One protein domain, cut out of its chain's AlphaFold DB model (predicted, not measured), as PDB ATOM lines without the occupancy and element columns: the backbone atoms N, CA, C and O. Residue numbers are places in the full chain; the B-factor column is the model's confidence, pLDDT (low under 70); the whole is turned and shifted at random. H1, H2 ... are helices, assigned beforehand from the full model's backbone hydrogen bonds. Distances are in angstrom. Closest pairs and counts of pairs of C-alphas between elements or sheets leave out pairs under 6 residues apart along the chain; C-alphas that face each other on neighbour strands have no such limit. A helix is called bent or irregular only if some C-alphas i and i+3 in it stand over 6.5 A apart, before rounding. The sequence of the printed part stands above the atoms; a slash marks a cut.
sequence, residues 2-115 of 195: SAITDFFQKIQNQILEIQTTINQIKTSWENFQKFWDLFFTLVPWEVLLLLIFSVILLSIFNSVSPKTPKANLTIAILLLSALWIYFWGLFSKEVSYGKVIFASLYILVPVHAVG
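Overview. This is residues 2 to 115 of the 195 residues of an uncharacterized protein of Leptospira bourretii (UniProt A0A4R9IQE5). One very long helix, H1, sticks out with residues 2 to 39 like a handle from a small head of three helices, in which H3 and H4 form a helical hairpin and H2 crosses both at a slant. H1 makes most of the length, and its last residues join the head through a tight link at the start of H2. The printed part has 114 residues, with four named helices in the order H1, H2, H3, H4 and no named strand; the class is all helix. The whole is extended, with a radius of gyration of the C-alphas of 24.5 A and spans of 80 by 37 by 29 A.

Arrangement. H1, residues 2 to 42, and H2, residues 45 to 64, meet only through their link. H2 touches H3, residues 69 to 91, at a steep tilt of 53 degrees, opposite ways; the closest C-alphas, of Ser 54 and Ala 76, are 5.3 A apart. With residues 46 to 51 alone, H2 touches residues 99 to 107 of H4, residues 97 to 115, at a steep tilt of 57 degrees, the same way; the closest C-alphas, of Val 47 and Ala 103, are 5.0 A apart. H3 and H4, a helical hairpin, touch at a shallow tilt of 6 degrees, opposite ways, with the C-alphas of Ser 81 and Val 100 closest at 6.2 A. H1 is apart from H3 and H4. Every O i to N i+4 pair is within hydrogen-bond range in H1 and H3, against 15 of 16 in H2 and 10 of 15 in H4.

Along the chain. H1 begins at C-alpha 2 (46.217, -43.295, -29.688) and is 59.5 A long. H2, 29.2 A, has a kink of 29 degrees near residue 57, and H3 is 32.5 A long. H4, 25.2 A, has a kink of 55 degrees near residue 109 and is irregular, with C-alphas 111 and 114 8.0 A apart, and its line is a rough one; it ends at C-alpha 115 (-7.071, -38.210, 16.512).

Size, cuts and confidence. The two C-alphas farthest apart are those of Ser 2 and Lys 93, at 83.3 A. The printed part has no cut, and its three links are tight. Mean pLDDT of the printed part is 87.1; residue 2 is under 70.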
ATOM      1  N   SER A   2      46.985 -43.241 -30.955       68.81
ATOM      2  CA  SER A   2      46.217 -43.295 -29.688       68.81
ATOM      3  C   SER A   2      44.911 -42.491 -29.709       68.81
ATOM      4  O   SER A   2      43.887 -43.011 -29.300       68.81
ATOM      5  N   ALA A   3      44.892 -41.284 -30.287       71.00
ATOM      6  CA  ALA A   3      43.721 -40.398 -30.223       71.00
ATOM      7  C   ALA A   3      42.439 -40.972 -30.864       71.00
ATOM      8  O   ALA A   3      41.337 -40.704 -30.395       71.00
ATOM      9  N   ILE A   4      42.578 -41.769 -31.928       72.62
ATOM     10  CA  ILE A   4      41.442 -42.427 -32.591       72.62
ATOM     11  C   ILE A   4      40.918 -43.578 -31.721       72.62
ATOM     12  O   ILE A   4      39.712 -43.701 -31.539       72.62
ATOM     13  N   THR A   5      41.807 -44.374 -31.127       77.88
ATOM     14  CA  THR A   5      41.441 -45.459 -30.205       77.88
ATOM     15  C   THR A   5      40.785 -44.916 -28.934       77.88
ATOM     16  O   THR A   5      39.739 -45.419 -28.534       77.88
ATOM     17  N   ASP A   6      41.315 -43.829 -28.363       78.62
ATOM     18  CA  ASP A   6      40.738 -43.146 -27.197       78.62
ATOM     19  C   ASP A   6      39.346 -42.568 -27.510       78.62
ATOM     20  O   ASP A   6      38.427 -42.640 -26.690       78.62
ATOM     21  N   PHE A   7      39.152 -42.033 -28.722       83.44
ATOM     22  CA  PHE A   7      37.853 -41.556 -29.198       83.44
ATOM     23  C   PHE A   7      36.838 -42.697 -29.362       83.44
ATOM     24  O   PHE A   7      35.711 -42.583 -28.876       83.44
ATOM     25  N   PHE A   8      37.231 -43.818 -29.977       83.38
ATOM     26  CA  PHE A   8      36.370 -45.000 -30.096       83.38
ATOM     27  C   PHE A   8      36.000 -45.582 -28.730       83.38
ATOM     28  O   PHE A   8      34.837 -45.916 -28.505       83.38
ATOM     29  N   GLN A   9      36.946 -45.628 -27.793       84.06
ATOM     30  CA  GLN A   9      36.692 -46.106 -26.436       84.06
ATOM     31  C   GLN A   9      35.726 -45.185 -25.679       84.06
ATOM     32  O   GLN A   9      34.833 -45.656 -24.975       84.06
ATOM     33  N   LYS A  10      35.833 -43.866 -25.881       85.50
ATOM     34  CA  LYS A  10      34.897 -42.888 -25.317       85.50
ATOM     35  C   LYS A  10      33.486 -43.032 -25.895       85.50
ATOM     36  O   LYS A  10      32.526 -42.991 -25.130       85.50
ATOM     37  N   ILE A  11      33.354 -43.251 -27.207       86.44
ATOM     38  CA  ILE A  11      32.057 -43.535 -27.847       86.44
ATOM     39  C   ILE A  11      31.455 -44.825 -27.287       86.44
ATOM     40  O   ILE A  11      30.277 -44.855 -26.940       86.44
ATOM     41  N   GLN A  12      32.254 -45.883 -27.161       85.75
ATOM     42  CA  GLN A  12      31.786 -47.164 -26.639       85.75
ATOM     43  C   GLN A  12      31.297 -47.041 -25.190       85.75
ATOM     44  O   GLN A  12      30.217 -47.535 -24.867       85.75
ATOM     45  N   ASN A  13      32.039 -46.326 -24.343       89.94
ATOM     46  CA  ASN A  13      31.630 -46.063 -22.966       89.94
ATOM     47  C   ASN A  13      30.334 -45.242 -22.906       89.94
ATOM     48  O   ASN A  13      29.430 -45.603 -22.159       89.94
ATOM     49  N   GLN A  14      30.184 -44.211 -23.745       86.06
ATOM     50  CA  GLN A  14      28.941 -43.435 -23.821       86.06
ATOM     51  C   GLN A  14      27.746 -44.281 -24.275       86.06
ATOM     52  O   GLN A  14      26.655 -44.143 -23.730       86.06
ATOM     53  N   ILE A  15      27.931 -45.190 -25.236       88.00
ATOM     54  CA  ILE A  15      26.868 -46.108 -25.671       88.00
ATOM     55  C   ILE A  15      26.459 -47.045 -24.526       88.00
ATOM     56  O   ILE A  15      25.264 -47.259 -24.318       88.00
ATOM     57  N   LEU A  16      27.418 -47.571 -23.759       90.56
ATOM     58  CA  LEU A  16      27.143 -48.421 -22.594       90.56
ATOM     59  C   LEU A  16      26.424 -47.654 -21.472       90.56
ATOM     60  O   LEU A  16      25.473 -48.172 -20.885       90.56
ATOM     61  N   GLU A  17      26.824 -46.413 -21.199       89.19
ATOM     62  CA  GLU A  17      26.148 -45.530 -20.239       89.19
ATOM     63  C   GLU A  17      24.712 -45.213 -20.676       89.19
ATOM     64  O   GLU A  17      23.785 -45.288 -19.864       89.19
ATOM     65  N   ILE A  18      24.493 -44.940 -21.967       90.31
ATOM     66  CA  ILE A  18      23.156 -44.721 -22.532       90.31
ATOM     67  C   ILE A  18      22.304 -45.987 -22.405       90.31
ATOM     68  O   ILE A  18      21.170 -45.907 -21.939       90.31
ATOM     69  N   GLN A  19      22.833 -47.164 -22.753       88.38
ATOM     70  CA  GLN A  19      22.113 -48.434 -22.591       88.38
ATOM     71  C   GLN A  19      21.757 -48.705 -21.127       88.38
ATOM     72  O   GLN A  19      20.637 -49.116 -20.826       88.38
ATOM     73  N   THR A  20      22.680 -48.427 -20.208       90.75
ATOM     74  CA  THR A  20      22.446 -48.567 -18.767       90.75
ATOM     75  C   THR A  20      21.347 -47.615 -18.299       90.75
ATOM     76  O   THR A  20      20.428 -48.038 -17.601       90.75
ATOM     77  N   THR A  21      21.377 -46.361 -18.751       91.12
ATOM     78  CA  THR A  21      20.357 -45.350 -18.439       91.12
ATOM     79  C   THR A  21      18.988 -45.747 -18.996       91.12
ATOM     80  O   THR A  21      17.987 -45.671 -18.289       91.12
ATOM     81  N   ILE A  22      18.926 -46.246 -20.234       90.38
ATOM     82  CA  ILE A  22      17.687 -46.746 -20.847       90.38
ATOM     83  C   ILE A  22      17.134 -47.931 -20.050       90.38
ATOM     84  O   ILE A  22      15.939 -47.970 -19.762       90.38
ATOM     85  N   ASN A  23      17.986 -48.873 -19.646       93.19
ATOM     86  CA  ASN A  23      17.564 -50.016 -18.838       93.19
ATOM     87  C   ASN A  23      17.068 -49.585 -17.451       93.19
ATOM     88  O   ASN A  23      16.072 -50.121 -16.961       93.19
ATOM     89  N   GLN A  24      17.703 -48.586 -16.836       92.44
ATOM     90  CA  GLN A  24      17.244 -47.996 -15.578       92.44
ATOM     91  C   GLN A  24      15.889 -47.300 -15.736       92.44
ATOM     92  O   GLN A  24      15.002 -47.511 -14.911       92.44
ATOM     93  N   ILE A  25      15.690 -46.529 -16.810       93.12
ATOM     94  CA  ILE A  25      14.404 -45.890 -17.121       93.12
ATOM     95  C   ILE A  25      13.327 -46.948 -17.345       93.12
ATOM     96  O   ILE A  25      12.248 -46.839 -16.771       93.12
ATOM     97  N   LYS A  26      13.619 -47.998 -18.119       93.69
ATOM     98  CA  LYS A  26      12.683 -49.099 -18.366       93.69
ATOM     99  C   LYS A  26      12.286 -49.797 -17.065       93.69
ATOM    100  O   LYS A  26      11.103 -49.968 -16.802       93.69
ATOM    101  N   THR A  27      13.263 -50.123 -16.220       93.25
ATOM    102  CA  THR A  27      13.018 -50.756 -14.915       93.25
ATOM    103  C   THR A  27      12.205 -49.839 -13.995       93.25
ATOM    104  O   THR A  27      11.275 -50.284 -13.327       93.25
ATOM    105  N   SER A  28      12.518 -48.540 -13.978       90.69
ATOM    106  CA  SER A  28      11.763 -47.535 -13.223       90.69
ATOM    107  C   SER A  28      10.318 -47.428 -13.716       90.69
ATOM    108  O   SER A  28       9.389 -47.429 -12.911       90.69
ATOM    109  N   TRP A  29      10.115 -47.426 -15.035       93.88
ATOM    110  CA  TRP A  29       8.795 -47.401 -15.657       93.88
ATOM    111  C   TRP A  29       7.977 -48.653 -15.331       93.88
ATOM    112  O   TRP A  29       6.817 -48.540 -14.946       93.88
ATOM    113  N   GLU A  30       8.580 -49.841 -15.401       94.19
ATOM    114  CA  GLU A  30       7.926 -51.097 -15.018       94.19
ATOM    115  C   GLU A  30       7.533 -51.104 -13.532       94.19
ATOM    116  O   GLU A  30       6.435 -51.533 -13.176       94.19
ATOM    117  N   ASN A  31       8.397 -50.597 -12.648       93.25
ATOM    118  CA  ASN A  31       8.081 -50.464 -11.224       93.25
ATOM    119  C   ASN A  31       6.959 -49.447 -10.977       93.25
ATOM    120  O   ASN A  31       6.091 -49.679 -10.136       93.25
ATOM    121  N   PHE A  32       6.948 -48.345 -11.726       91.50
ATOM    122  CA  PHE A  32       5.889 -47.344 -11.677       91.50
ATOM    123  C   PHE A  32       4.547 -47.918 -12.146       91.50
ATOM    124  O   PHE A  32       3.538 -47.724 -11.471       91.50
ATOM    125  N   GLN A  33       4.530 -48.677 -13.246       92.50
ATOM    126  CA  GLN A  33       3.332 -49.377 -13.716       92.50
ATOM    127  C   GLN A  33       2.808 -50.353 -12.662       92.50
ATOM    128  O   GLN A  33       1.648 -50.254 -12.280       92.50
ATOM    129  N   LYS A  34       3.673 -51.209 -12.098       92.00
ATOM    130  CA  LYS A  34       3.286 -52.143 -11.025       92.00
ATOM    131  C   LYS A  34       2.686 -51.431  -9.812       92.00
ATOM    132  O   LYS A  34       1.721 -51.921  -9.232       92.00
ATOM    133  N   PHE A  35       3.247 -50.288  -9.415       90.69
ATOM    134  CA  PHE A  35       2.689 -49.477  -8.334       90.69
ATOM    135  C   PHE A  35       1.276 -48.986  -8.667       90.69
ATOM    136  O   PHE A  35       0.373 -49.126  -7.845       90.69
ATOM    137  N   TRP A  36       1.075 -48.431  -9.863       88.12
ATOM    138  CA  TRP A  36      -0.235 -47.932 -10.279       88.12
ATOM    139  C   TRP A  36      -1.261 -49.047 -10.451       88.12
ATOM    140  O   TRP A  36      -2.400 -48.869 -10.027       88.12
ATOM    141  N   ASP A  37      -0.863 -50.206 -10.972       89.31
ATOM    142  CA  ASP A  37      -1.733 -51.378 -11.076       89.31
ATOM    143  C   ASP A  37      -2.218 -51.820  -9.689       89.31
ATOM    144  O   ASP A  37      -3.415 -52.025  -9.480       89.31
ATOM    145  N   LEU A  38      -1.318 -51.887  -8.701       88.06
ATOM    146  CA  LEU A  38      -1.688 -52.178  -7.312       88.06
ATOM    147  C   LEU A  38      -2.598 -51.095  -6.723       88.06
ATOM    148  O   LEU A  38      -3.585 -51.412  -6.059       88.06
ATOM    149  N   PHE A  39      -2.291 -49.822  -6.978       85.19
ATOM    150  CA  PHE A  39      -3.075 -48.695  -6.484       85.19
ATOM    151  C   PHE A  39      -4.507 -48.708  -7.033       85.19
ATOM    152  O   PHE A  39      -5.451 -48.631  -6.251       85.19
ATOM    153  N   PHE A  40      -4.690 -48.869  -8.346       83.56
ATOM    154  CA  PHE A  40      -6.013 -48.934  -8.975       83.56
ATOM    155  C   PHE A  40      -6.776 -50.222  -8.648       83.56
ATOM    156  O   PHE A  40      -8.003 -50.223  -8.675       83.56
ATOM    157  N   THR A  41      -6.076 -51.302  -8.292       85.00
ATOM    158  CA  THR A  41      -6.719 -52.527  -7.788       85.00
ATOM    159  C   THR A  41      -7.262 -52.339  -6.370       85.00
ATOM    160  O   THR A  41      -8.293 -52.904  -6.013       85.00
ATOM    161  N   LEU A  42      -6.564 -51.557  -5.544       84.62
ATOM    162  CA  LEU A  42      -6.882 -51.392  -4.127       84.62
ATOM    163  C   LEU A  42      -7.834 -50.217  -3.860       84.62
ATOM    164  O   LEU A  42      -8.634 -50.278  -2.928       84.62
ATOM    165  N   VAL A  43      -7.754 -49.150  -4.656       84.62
ATOM    166  CA  VAL A  43      -8.560 -47.938  -4.485       84.62
ATOM    167  C   VAL A  43      -9.787 -47.987  -5.402       84.62
ATOM    168  O   VAL A  43      -9.630 -47.939  -6.622       84.62
ATOM    169  N   PRO A  44     -11.017 -48.017  -4.850       86.19
ATOM    170  CA  PRO A  44     -12.236 -47.973  -5.650       86.19
ATOM    171  C   PRO A  44     -12.308 -46.703  -6.499       86.19
ATOM    172  O   PRO A  44     -11.915 -45.620  -6.053       86.19
ATOM    173  N   TRP A  45     -12.872 -46.801  -7.702       85.31
ATOM    174  CA  TRP A  45     -12.983 -45.652  -8.605       85.31
ATOM    175  C   TRP A  45     -13.819 -44.510  -7.991       85.31
ATOM    176  O   TRP A  45     -13.532 -43.333  -8.211       85.31
ATOM    177  N   GLU A  46     -14.796 -44.851  -7.142       87.94
ATOM    178  CA  GLU A  46     -15.597 -43.924  -6.341       87.94
ATOM    179  C   GLU A  46     -14.737 -43.001  -5.471       87.94
ATOM    180  O   GLU A  46     -14.992 -41.798  -5.371       87.94
ATOM    181  N   VAL A  47     -13.703 -43.571  -4.848       88.75
ATOM    182  CA  VAL A  47     -12.764 -42.846  -3.987       88.75
ATOM    183  C   VAL A  47     -11.925 -41.894  -4.826       88.75
ATOM    184  O   VAL A  47     -11.719 -40.754  -4.421       88.75
ATOM    185  N   LEU A  48     -11.476 -42.325  -6.008       88.31
ATOM    186  CA  LEU A  48     -10.677 -41.491  -6.908       88.31
ATOM    187  C   LEU A  48     -11.452 -40.274  -7.393       88.31
ATOM    188  O   LEU A  48     -10.927 -39.164  -7.332       88.31
ATOM    189  N   LEU A  49     -12.704 -40.462  -7.823       88.25
ATOM    190  CA  LEU A  49     -13.564 -39.343  -8.198       88.25
ATOM    191  C   LEU A  49     -13.701 -38.351  -7.050       88.25
ATOM    192  O   LEU A  49     -13.450 -37.157  -7.225       88.25
ATOM    193  N   LEU A  50     -14.090 -38.847  -5.874       91.25
ATOM    194  CA  LEU A  50     -14.317 -37.990  -4.723       91.25
ATOM    195  C   LEU A  50     -13.032 -37.257  -4.320       91.25
ATOM    196  O   LEU A  50     -13.082 -36.072  -3.998       91.25
ATOM    197  N   LEU A  51     -11.878 -37.919  -4.423       89.50
ATOM    198  CA  LEU A  51     -10.572 -37.331  -4.154       89.50
ATOM    199  C   LEU A  51     -10.226 -36.228  -5.161       89.50
ATOM    200  O   LEU A  51      -9.890 -35.125  -4.736       89.50
ATOM    201  N   ILE A  52     -10.378 -36.464  -6.466       89.75
ATOM    202  CA  ILE A  52     -10.107 -35.465  -7.515       89.75
ATOM    203  C   ILE A  52     -10.972 -34.216  -7.312       89.75
ATOM    204  O   ILE A  52     -10.447 -33.103  -7.249       89.75
ATOM    205  N   PHE A  53     -12.285 -34.384  -7.133       90.06
ATOM    206  CA  PHE A  53     -13.178 -33.253  -6.877       90.06
ATOM    207  C   PHE A  53     -12.865 -32.562  -5.545       90.06
ATOM    208  O   PHE A  53     -12.941 -31.333  -5.454       90.06
ATOM    209  N   SER A  54     -12.463 -33.321  -4.520       89.69
ATOM    210  CA  SER A  54     -12.090 -32.743  -3.228       89.69
ATOM    211  C   SER A  54     -10.840 -31.878  -3.330       89.69
ATOM    212  O   SER A  54     -10.793 -30.844  -2.679       89.69
ATOM    213  N   VAL A  55      -9.867 -32.232  -4.179       88.06
ATOM    214  CA  VAL A  55      -8.654 -31.429  -4.407       88.06
ATOM    215  C   VAL A  55      -8.998 -30.097  -5.076       88.06
ATOM    216  O   VAL A  55      -8.465 -29.061  -4.680       88.06
ATOM    217  N   ILE A  56      -9.936 -30.096  -6.029       88.75
ATOM    218  CA  ILE A  56     -10.420 -28.863  -6.671       88.75
ATOM    219  C   ILE A  56     -11.084 -27.951  -5.631       88.75
ATOM    220  O   ILE A  56     -10.706 -26.785  -5.498       88.75
ATOM    221  N   LEU A  57     -12.028 -28.479  -4.840       86.56
ATOM    222  CA  LEU A  57     -12.676 -27.708  -3.772       86.56
ATOM    223  C   LEU A  57     -11.690 -27.267  -2.692       86.56
ATOM    224  O   LEU A  57     -11.789 -26.153  -2.188       86.56
ATOM    225  N   LEU A  58     -10.716 -28.110  -2.353       87.69
ATOM    226  CA  LEU A  58      -9.666 -27.787  -1.398       87.69
ATOM    227  C   LEU A  58      -8.833 -26.601  -1.883       87.69
ATOM    228  O   LEU A  58      -8.519 -25.731  -1.079       87.69
ATOM    229  N   SER A  59      -8.512 -26.529  -3.178       84.06
ATOM    230  CA  SER A  59      -7.826 -25.371  -3.759       84.06
ATOM    231  C   SER A  59      -8.636 -24.084  -3.570       84.06
ATOM    232  O   SER A  59      -8.073 -23.047  -3.223       84.06
ATOM    233  N   ILE A  60      -9.959 -24.156  -3.734       85.62
ATOM    234  CA  ILE A  60     -10.866 -23.017  -3.533       85.62
ATOM    235  C   ILE A  60     -10.943 -22.646  -2.043       85.62
ATOM    236  O   ILE A  60     -10.762 -21.486  -1.680       85.62
ATOM    237  N   PHE A  61     -11.152 -23.615  -1.150       86.62
ATOM    238  CA  PHE A  61     -11.264 -23.363   0.289       86.62
ATOM    239  C   PHE A  61      -9.956 -22.890   0.918       86.62
ATOM    240  O   PHE A  61      -9.976 -21.993   1.758       86.62
ATOM    241  N   ASN A  62      -8.814 -23.425   0.490       86.06
ATOM    242  CA  ASN A  62      -7.505 -22.963   0.948       86.06
ATOM    243  C   ASN A  62      -7.196 -21.533   0.480       86.06
ATOM    244  O   ASN A  62      -6.441 -20.847   1.162       86.06
ATOM    245  N   SER A  63      -7.807 -21.056  -0.613       82.62
ATOM    246  CA  SER A  63      -7.736 -19.640  -1.000       82.62
ATOM    247  C   SER A  63      -8.441 -18.716   0.001       82.62
ATOM    248  O   SER A  63      -8.100 -17.540   0.073       82.62
ATOM    249  N   VAL A  64      -9.420 -19.224   0.759       77.06
ATOM    250  CA  VAL A  64     -10.207 -18.450   1.736       77.06
ATOM    251  C   VAL A  64      -9.669 -18.638   3.159       77.06
ATOM    252  O   VAL A  64      -9.530 -17.669   3.902       77.06
ATOM    253  N   SER A  65      -9.324 -19.871   3.545       73.06
ATOM    254  CA  SER A  65      -8.761 -20.209   4.860       73.06
ATOM    255  C   SER A  65      -7.522 -21.106   4.725       73.06
ATOM    256  O   SER A  65      -7.611 -22.327   4.880       73.06
ATOM    257  N   PRO A  66      -6.331 -20.537   4.470       74.50
ATOM    258  CA  PRO A  66      -5.118 -21.316   4.206       74.50
ATOM    259  C   PRO A  66      -4.565 -22.038   5.445       74.50
ATOM    260  O   PRO A  66      -3.808 -22.998   5.321       74.50
ATOM    261  N   LYS A  67      -4.933 -21.602   6.657       78.12
ATOM    262  CA  LYS A  67      -4.375 -22.126   7.918       78.12
ATOM    263  C   LYS A  67      -4.987 -23.463   8.363       78.12
ATOM    264  O   LYS A  67      -4.503 -24.055   9.323       78.12
ATOM    265  N   THR A  68      -6.029 -23.952   7.686       82.50
ATOM    266  CA  THR A  68      -6.803 -25.135   8.111       82.50
ATOM    267  C   THR A  68      -6.987 -26.187   7.005       82.50
ATOM    268  O   THR A  68      -8.109 -26.644   6.783       82.50
ATOM    269  N   PRO A  69      -5.918 -26.657   6.329       83.19
ATOM    270  CA  PRO A  69      -6.042 -27.523   5.151       83.19
ATOM    271  C   PRO A  69      -6.728 -28.865   5.445       83.19
ATOM    272  O   PRO A  69      -7.511 -29.350   4.633       83.19
ATOM    273  N   LYS A  70      -6.501 -29.446   6.631       84.56
ATOM    274  CA  LYS A  70      -7.176 -30.688   7.049       84.56
ATOM    275  C   LYS A  70      -8.685 -30.495   7.208       84.56
ATOM    276  O   LYS A  70      -9.454 -31.324   6.740       84.56
ATOM    277  N   ALA A  71      -9.106 -29.395   7.833       85.69
ATOM    278  CA  ALA A  71     -10.525 -29.097   8.023       85.69
ATOM    279  C   ALA A  71     -11.211 -28.777   6.689       85.69
ATOM    280  O   ALA A  71     -12.310 -29.261   6.432       85.69
ATOM    281  N   ASN A  72     -10.534 -28.032   5.815       88.62
ATOM    282  CA  ASN A  72     -11.037 -27.701   4.486       88.62
ATOM    283  C   ASN A  72     -11.236 -28.960   3.631       88.62
ATOM    284  O   ASN A  72     -12.253 -29.079   2.954       88.62
ATOM    285  N   LEU A  73     -10.314 -29.929   3.712       87.81
ATOM    286  CA  LEU A  73     -10.462 -31.226   3.049       87.81
ATOM    287  C   LEU A  73     -11.677 -31.994   3.589       87.81
ATOM    288  O   LEU A  73     -12.460 -32.524   2.805       87.81
ATOM    289  N   THR A  74     -11.877 -32.013   4.910       90.81
ATOM    290  CA  THR A  74     -13.056 -32.643   5.521       90.81
ATOM    291  C   THR A  74     -14.352 -32.020   5.020       90.81
ATOM    292  O   THR A  74     -15.261 -32.740   4.618       90.81
ATOM    293  N   ILE A  75     -14.428 -30.689   4.990       89.31
ATOM    294  CA  ILE A  75     -15.603 -29.967   4.491       89.31
ATOM    295  C   ILE A  75     -15.831 -30.271   3.007       89.31
ATOM    296  O   ILE A  75     -16.962 -30.547   2.620       89.31
ATOM    297  N   ALA A  76     -14.775 -30.283   2.188       91.69
ATOM    298  CA  ALA A  76     -14.869 -30.620   0.768       91.69
ATOM    299  C   ALA A  76     -15.428 -32.032   0.553       91.69
ATOM    300  O   ALA A  76     -16.361 -32.210  -0.226       91.69
ATOM    301  N   ILE A  77     -14.914 -33.023   1.286       92.69
ATOM    302  CA  ILE A  77     -15.389 -34.409   1.220       92.69
ATOM    303  C   ILE A  77     -16.853 -34.507   1.653       92.69
ATOM    304  O   ILE A  77     -17.644 -35.149   0.965       92.69
ATOM    305  N   LEU A  78     -17.243 -33.863   2.756       93.50
ATOM    306  CA  LEU A  78     -18.626 -33.891   3.241       93.50
ATOM    307  C   LEU A  78     -19.594 -33.217   2.264       93.50
ATOM    308  O   LEU A  78     -20.656 -33.768   1.980       93.50
ATOM    309  N   LEU A  79     -19.211 -32.067   1.706       92.31
ATOM    310  CA  LEU A  79     -20.011 -31.343   0.721       92.31
ATOM    311  C   LEU A  79     -20.189 -32.181  -0.549       92.31
ATOM    312  O   LEU A  79     -21.313 -32.353  -1.016       92.31
ATOM    313  N   LEU A  80     -19.111 -32.771  -1.069       93.25
ATOM    314  CA  LEU A  80     -19.179 -33.658  -2.234       93.25
ATOM    315  C   LEU A  80     -19.990 -34.921  -1.958       93.25
ATOM    316  O   LEU A  80     -20.730 -35.357  -2.830       93.25
ATOM    317  N   SER A  81     -19.908 -35.477  -0.749       92.25
ATOM    318  CA  SER A  81     -20.734 -36.620  -0.341       92.25
ATOM    319  C   SER A  81     -22.219 -36.262  -0.359       92.25
ATOM    320  O   SER A  81     -23.035 -37.024  -0.870       92.25
ATOM    321  N   ALA A  82     -22.572 -35.086   0.166       91.69
ATOM    322  CA  ALA A  82     -23.945 -34.596   0.166       91.69
ATOM    323  C   ALA A  82     -24.450 -34.330  -1.260       91.69
ATOM    324  O   ALA A  82     -25.550 -34.759  -1.602       91.69
ATOM    325  N   LEU A  83     -23.633 -33.691  -2.107       91.19
ATOM    326  CA  LEU A  83     -23.954 -33.480  -3.522       91.19
ATOM    327  C   LEU A  83     -24.114 -34.802  -4.268       91.19
ATOM    328  O   LEU A  83     -25.053 -34.950  -5.043       91.19
ATOM    329  N   TRP A  84     -23.238 -35.775  -4.016       90.88
ATOM    330  CA  TRP A  84     -23.342 -37.101  -4.608       90.88
ATOM    331  C   TRP A  84     -24.674 -37.745  -4.235       90.88
ATOM    332  O   TRP A  84     -25.436 -38.114  -5.125       90.88
ATOM    333  N   ILE A  85     -25.006 -37.811  -2.943       90.88
ATOM    334  CA  ILE A  85     -26.288 -38.357  -2.474       90.88
ATOM    335  C   ILE A  85     -27.467 -37.623  -3.125       90.88
ATOM    336  O   ILE A  85     -28.404 -38.272  -3.588       90.88
ATOM    337  N   TYR A  86     -27.407 -36.291  -3.196       89.62
ATOM    338  CA  TYR A  86     -28.445 -35.461  -3.802       89.62
ATOM    339  C   TYR A  86     -28.650 -35.780  -5.288       89.62
ATOM    340  O   TYR A  86     -29.763 -36.107  -5.695       89.62
ATOM    341  N   PHE A  87     -27.586 -35.766  -6.096       87.81
ATOM    342  CA  PHE A  87     -27.677 -36.112  -7.516       87.81
ATOM    343  C   PHE A  87     -28.139 -37.555  -7.721       87.81
ATOM    344  O   PHE A  87     -28.952 -37.826  -8.601       87.81
ATOM    345  N   TRP A  88     -27.688 -38.487  -6.882       87.00
ATOM    346  CA  TRP A  88     -28.124 -39.877  -6.974       87.00
ATOM    347  C   TRP A  88     -29.619 -40.030  -6.687       87.00
ATOM    348  O   TRP A  88     -30.299 -40.762  -7.398       87.00
ATOM    349  N   GLY A  89     -30.138 -39.299  -5.699       84.06
ATOM    350  CA  GLY A  89     -31.568 -39.256  -5.391       84.06
ATOM    351  C   GLY A  89     -32.424 -38.635  -6.497       84.06
ATOM    352  O   GLY A  89     -33.595 -38.978  -6.611       84.06
ATOM    353  N   LEU A  90     -31.852 -37.763  -7.334       85.38
ATOM    354  CA  LEU A  90     -32.550 -37.171  -8.479       85.38
ATOM    355  C   LEU A  90     -32.590 -38.087  -9.710       85.38
ATOM    356  O   LEU A  90     -33.553 -38.033 -10.471       85.38
ATOM    357  N   PHE A  91     -31.551 -38.898  -9.928       80.94
ATOM    358  CA  PHE A  91     -31.369 -39.636 -11.186       80.94
ATOM    359  C   PHE A  91     -31.464 -41.165 -11.063       80.94
ATOM    360  O   PHE A  91     -31.516 -41.845 -12.086       80.94
ATOM    361  N   SER A  92     -31.486 -41.729  -9.853       79.81
ATOM    362  CA  SER A  92     -31.499 -43.183  -9.633       79.81
ATOM    363  C   SER A  92     -32.737 -43.654  -8.873       79.81
ATOM    364  O   SER A  92     -33.256 -42.955  -8.010       79.81
ATOM    365  N   LYS A  93     -33.183 -44.885  -9.159       72.50
ATOM    366  CA  LYS A  93     -34.309 -45.528  -8.455       72.50
ATOM    367  C   LYS A  93     -33.985 -45.892  -7.002       72.50
ATOM    368  O   LYS A  93     -34.889 -45.933  -6.176       72.50
ATOM    369  N   GLU A  94     -32.713 -46.143  -6.698       79.00
ATOM    370  CA  GLU A  94     -32.233 -46.487  -5.358       79.00
ATOM    371  C   GLU A  94     -30.980 -45.678  -5.017       79.00
ATOM    372  O   GLU A  94     -30.055 -45.549  -5.828       79.00
ATOM    373  N   VAL A  95     -30.941 -45.134  -3.799       77.81
ATOM    374  CA  VAL A  95     -29.805 -44.350  -3.306       77.81
ATOM    375  C   VAL A  95     -28.844 -45.261  -2.554       77.81
ATOM    376  O   VAL A  95     -29.155 -45.802  -1.496       77.81
ATOM    377  N   SER A  96     -27.633 -45.405  -3.086       83.00
ATOM    378  CA  SER A  96     -26.595 -46.236  -2.477       83.00
ATOM    379  C   SER A  96     -25.786 -45.458  -1.428       83.00
ATOM    380  O   SER A  96     -24.604 -45.165  -1.629       83.00
ATOM    381  N   TYR A  97     -26.401 -45.167  -0.278       86.50
ATOM    382  CA  TYR A  97     -25.754 -44.446   0.831       86.50
ATOM    383  C   TYR A  97     -24.466 -45.115   1.318       86.50
ATOM    384  O   TYR A  97     -23.480 -44.433   1.587       86.50
ATOM    385  N   GLY A  98     -24.448 -46.452   1.381       87.44
ATOM    386  CA  GLY A  98     -23.285 -47.214   1.838       87.44
ATOM    387  C   GLY A  98     -22.029 -46.909   1.021       87.44
ATOM    388  O   GLY A  98     -20.986 -46.630   1.599       87.44
ATOM    389  N   LYS A  99     -22.137 -46.872  -0.315       87.31
ATOM    390  CA  LYS A  99     -20.999 -46.562  -1.200       87.31
ATOM    391  C   LYS A  99     -20.416 -45.179  -0.929       87.31
ATOM    392  O   LYS A  99     -19.202 -45.053  -0.818       87.31
ATOM    393  N   VAL A 100     -21.273 -44.168  -0.769       89.62
ATOM    394  CA  VAL A 100     -20.826 -42.799  -0.479       89.62
ATOM    395  C   VAL A 100     -20.157 -42.739   0.894       89.62
ATOM    396  O   VAL A 100     -19.060 -42.207   1.016       89.62
ATOM    397  N   ILE A 101     -20.759 -43.354   1.918       91.12
ATOM    398  CA  ILE A 101     -20.196 -43.387   3.275       91.12
ATOM    399  C   ILE A 101     -18.833 -44.087   3.290       91.12
ATOM    400  O   ILE A 101     -17.881 -43.546   3.852       91.12
ATOM    401  N   PHE A 102     -18.714 -45.260   2.661       91.44
ATOM    402  CA  PHE A 102     -17.448 -45.990   2.597       91.44
ATOM    403  C   PHE A 102     -16.380 -45.200   1.844       91.44
ATOM    404  O   PHE A 102     -15.266 -45.097   2.350       91.44
ATOM    405  N   ALA A 103     -16.711 -44.592   0.701       91.44
ATOM    406  CA  ALA A 103     -15.761 -43.783  -0.057       91.44
ATOM    407  C   ALA A 103     -15.250 -42.582   0.757       91.44
ATOM    408  O   ALA A 103     -14.048 -42.314   0.798       91.44
ATOM    409  N   SER A 104     -16.141 -41.899   1.476       92.00
ATOM    410  CA  SER A 104     -15.776 -40.750   2.308       92.00
ATOM    411  C   SER A 104     -14.953 -41.156   3.528       92.00
ATOM    412  O   SER A 104     -13.960 -40.501   3.845       92.00
ATOM    413  N   LEU A 105     -15.301 -42.264   4.191       92.06
ATOM    414  CA  LEU A 105     -14.511 -42.805   5.301       92.06
ATOM    415  C   LEU A 105     -13.134 -43.289   4.843       92.06
ATOM    416  O   LEU A 105     -12.162 -43.081   5.566       92.06
ATOM    417  N   TYR A 106     -13.029 -43.861   3.641       91.12
ATOM    418  CA  TYR A 106     -11.760 -44.320   3.073       91.12
ATOM    419  C   TYR A 106     -10.718 -43.194   2.999       91.12
ATOM    420  O   TYR A 106      -9.531 -43.429   3.209       91.12
ATOM    421  N   ILE A 107     -11.164 -41.955   2.764       89.75
ATOM    422  CA  ILE A 107     -10.290 -40.775   2.725       89.75
ATOM    423  C   ILE A 107     -10.166 -40.132   4.113       89.75
ATOM    424  O   ILE A 107      -9.066 -39.784   4.544       89.75
ATOM    425  N   LEU A 108     -11.273 -39.974   4.843       90.94
ATOM    426  CA  LEU A 108     -11.281 -39.246   6.115       90.94
ATOM    427  C   LEU A 108     -10.579 -39.996   7.250       90.94
ATOM    428  O   LEU A 108      -9.929 -39.351   8.077       90.94
ATOM    429  N   VAL A 109     -10.695 -41.326   7.306       89.62
ATOM    430  CA  VAL A 109     -10.132 -42.135   8.397       89.62
ATOM    431  C   VAL A 109      -8.604 -42.024   8.441       89.62
ATOM    432  O   VAL A 109      -8.101 -41.659   9.503       89.62
ATOM    433  N   PRO A 110      -7.847 -42.222   7.341       87.31
ATOM    434  CA  PRO A 110      -6.398 -42.013   7.348       87.31
ATOM    435  C   PRO A 110      -5.995 -40.588   7.747       87.31
ATOM    436  O   PRO A 110      -5.069 -40.402   8.535       87.31
ATOM    437  N   VAL A 111      -6.729 -39.574   7.270       87.56
ATOM    438  CA  VAL A 111      -6.452 -38.156   7.573       87.56
ATOM    439  C   VAL A 111      -6.595 -37.852   9.071       87.56
ATOM    440  O   VAL A 111      -5.836 -37.042   9.614       87.56
ATOM    441  N   HIS A 112      -7.533 -38.517   9.753       88.19
ATOM    442  CA  HIS A 112      -7.844 -38.305  11.170       88.19
ATOM    443  C   HIS A 112      -7.375 -39.455  12.075       88.19
ATOM    444  O   HIS A 112      -7.694 -39.456  13.265       88.19
ATOM    445  N   ALA A 113      -6.588 -40.401  11.555       86.81
ATOM    446  CA  ALA A 113      -6.223 -41.643  12.241       86.81
ATOM    447  C   ALA A 113      -5.591 -41.400  13.618       86.81
ATOM    448  O   ALA A 113      -5.962 -42.047  14.593       86.81
ATOM    449  N   VAL A 114      -4.697 -40.410  13.729       84.88
ATOM    450  CA  VAL A 114      -4.052 -40.044  15.002       84.88
ATOM    451  C   VAL A 114      -5.078 -39.565  16.033       84.88
ATOM    452  O   VAL A 114      -5.034 -39.984  17.189       84.88
ATOM    453  N   GLY A 115      -6.021 -38.713  15.624       84.56
ATOM    454  CA  GLY A 115      -7.071 -38.210  16.512       84.56
ATOM    455  C   GLY A 115      -8.030 -39.320  16.943       84.56
ATOM    456  O   GLY A 115      -8.346 -39.440  18.125       84.56
TER     457      GLY A 115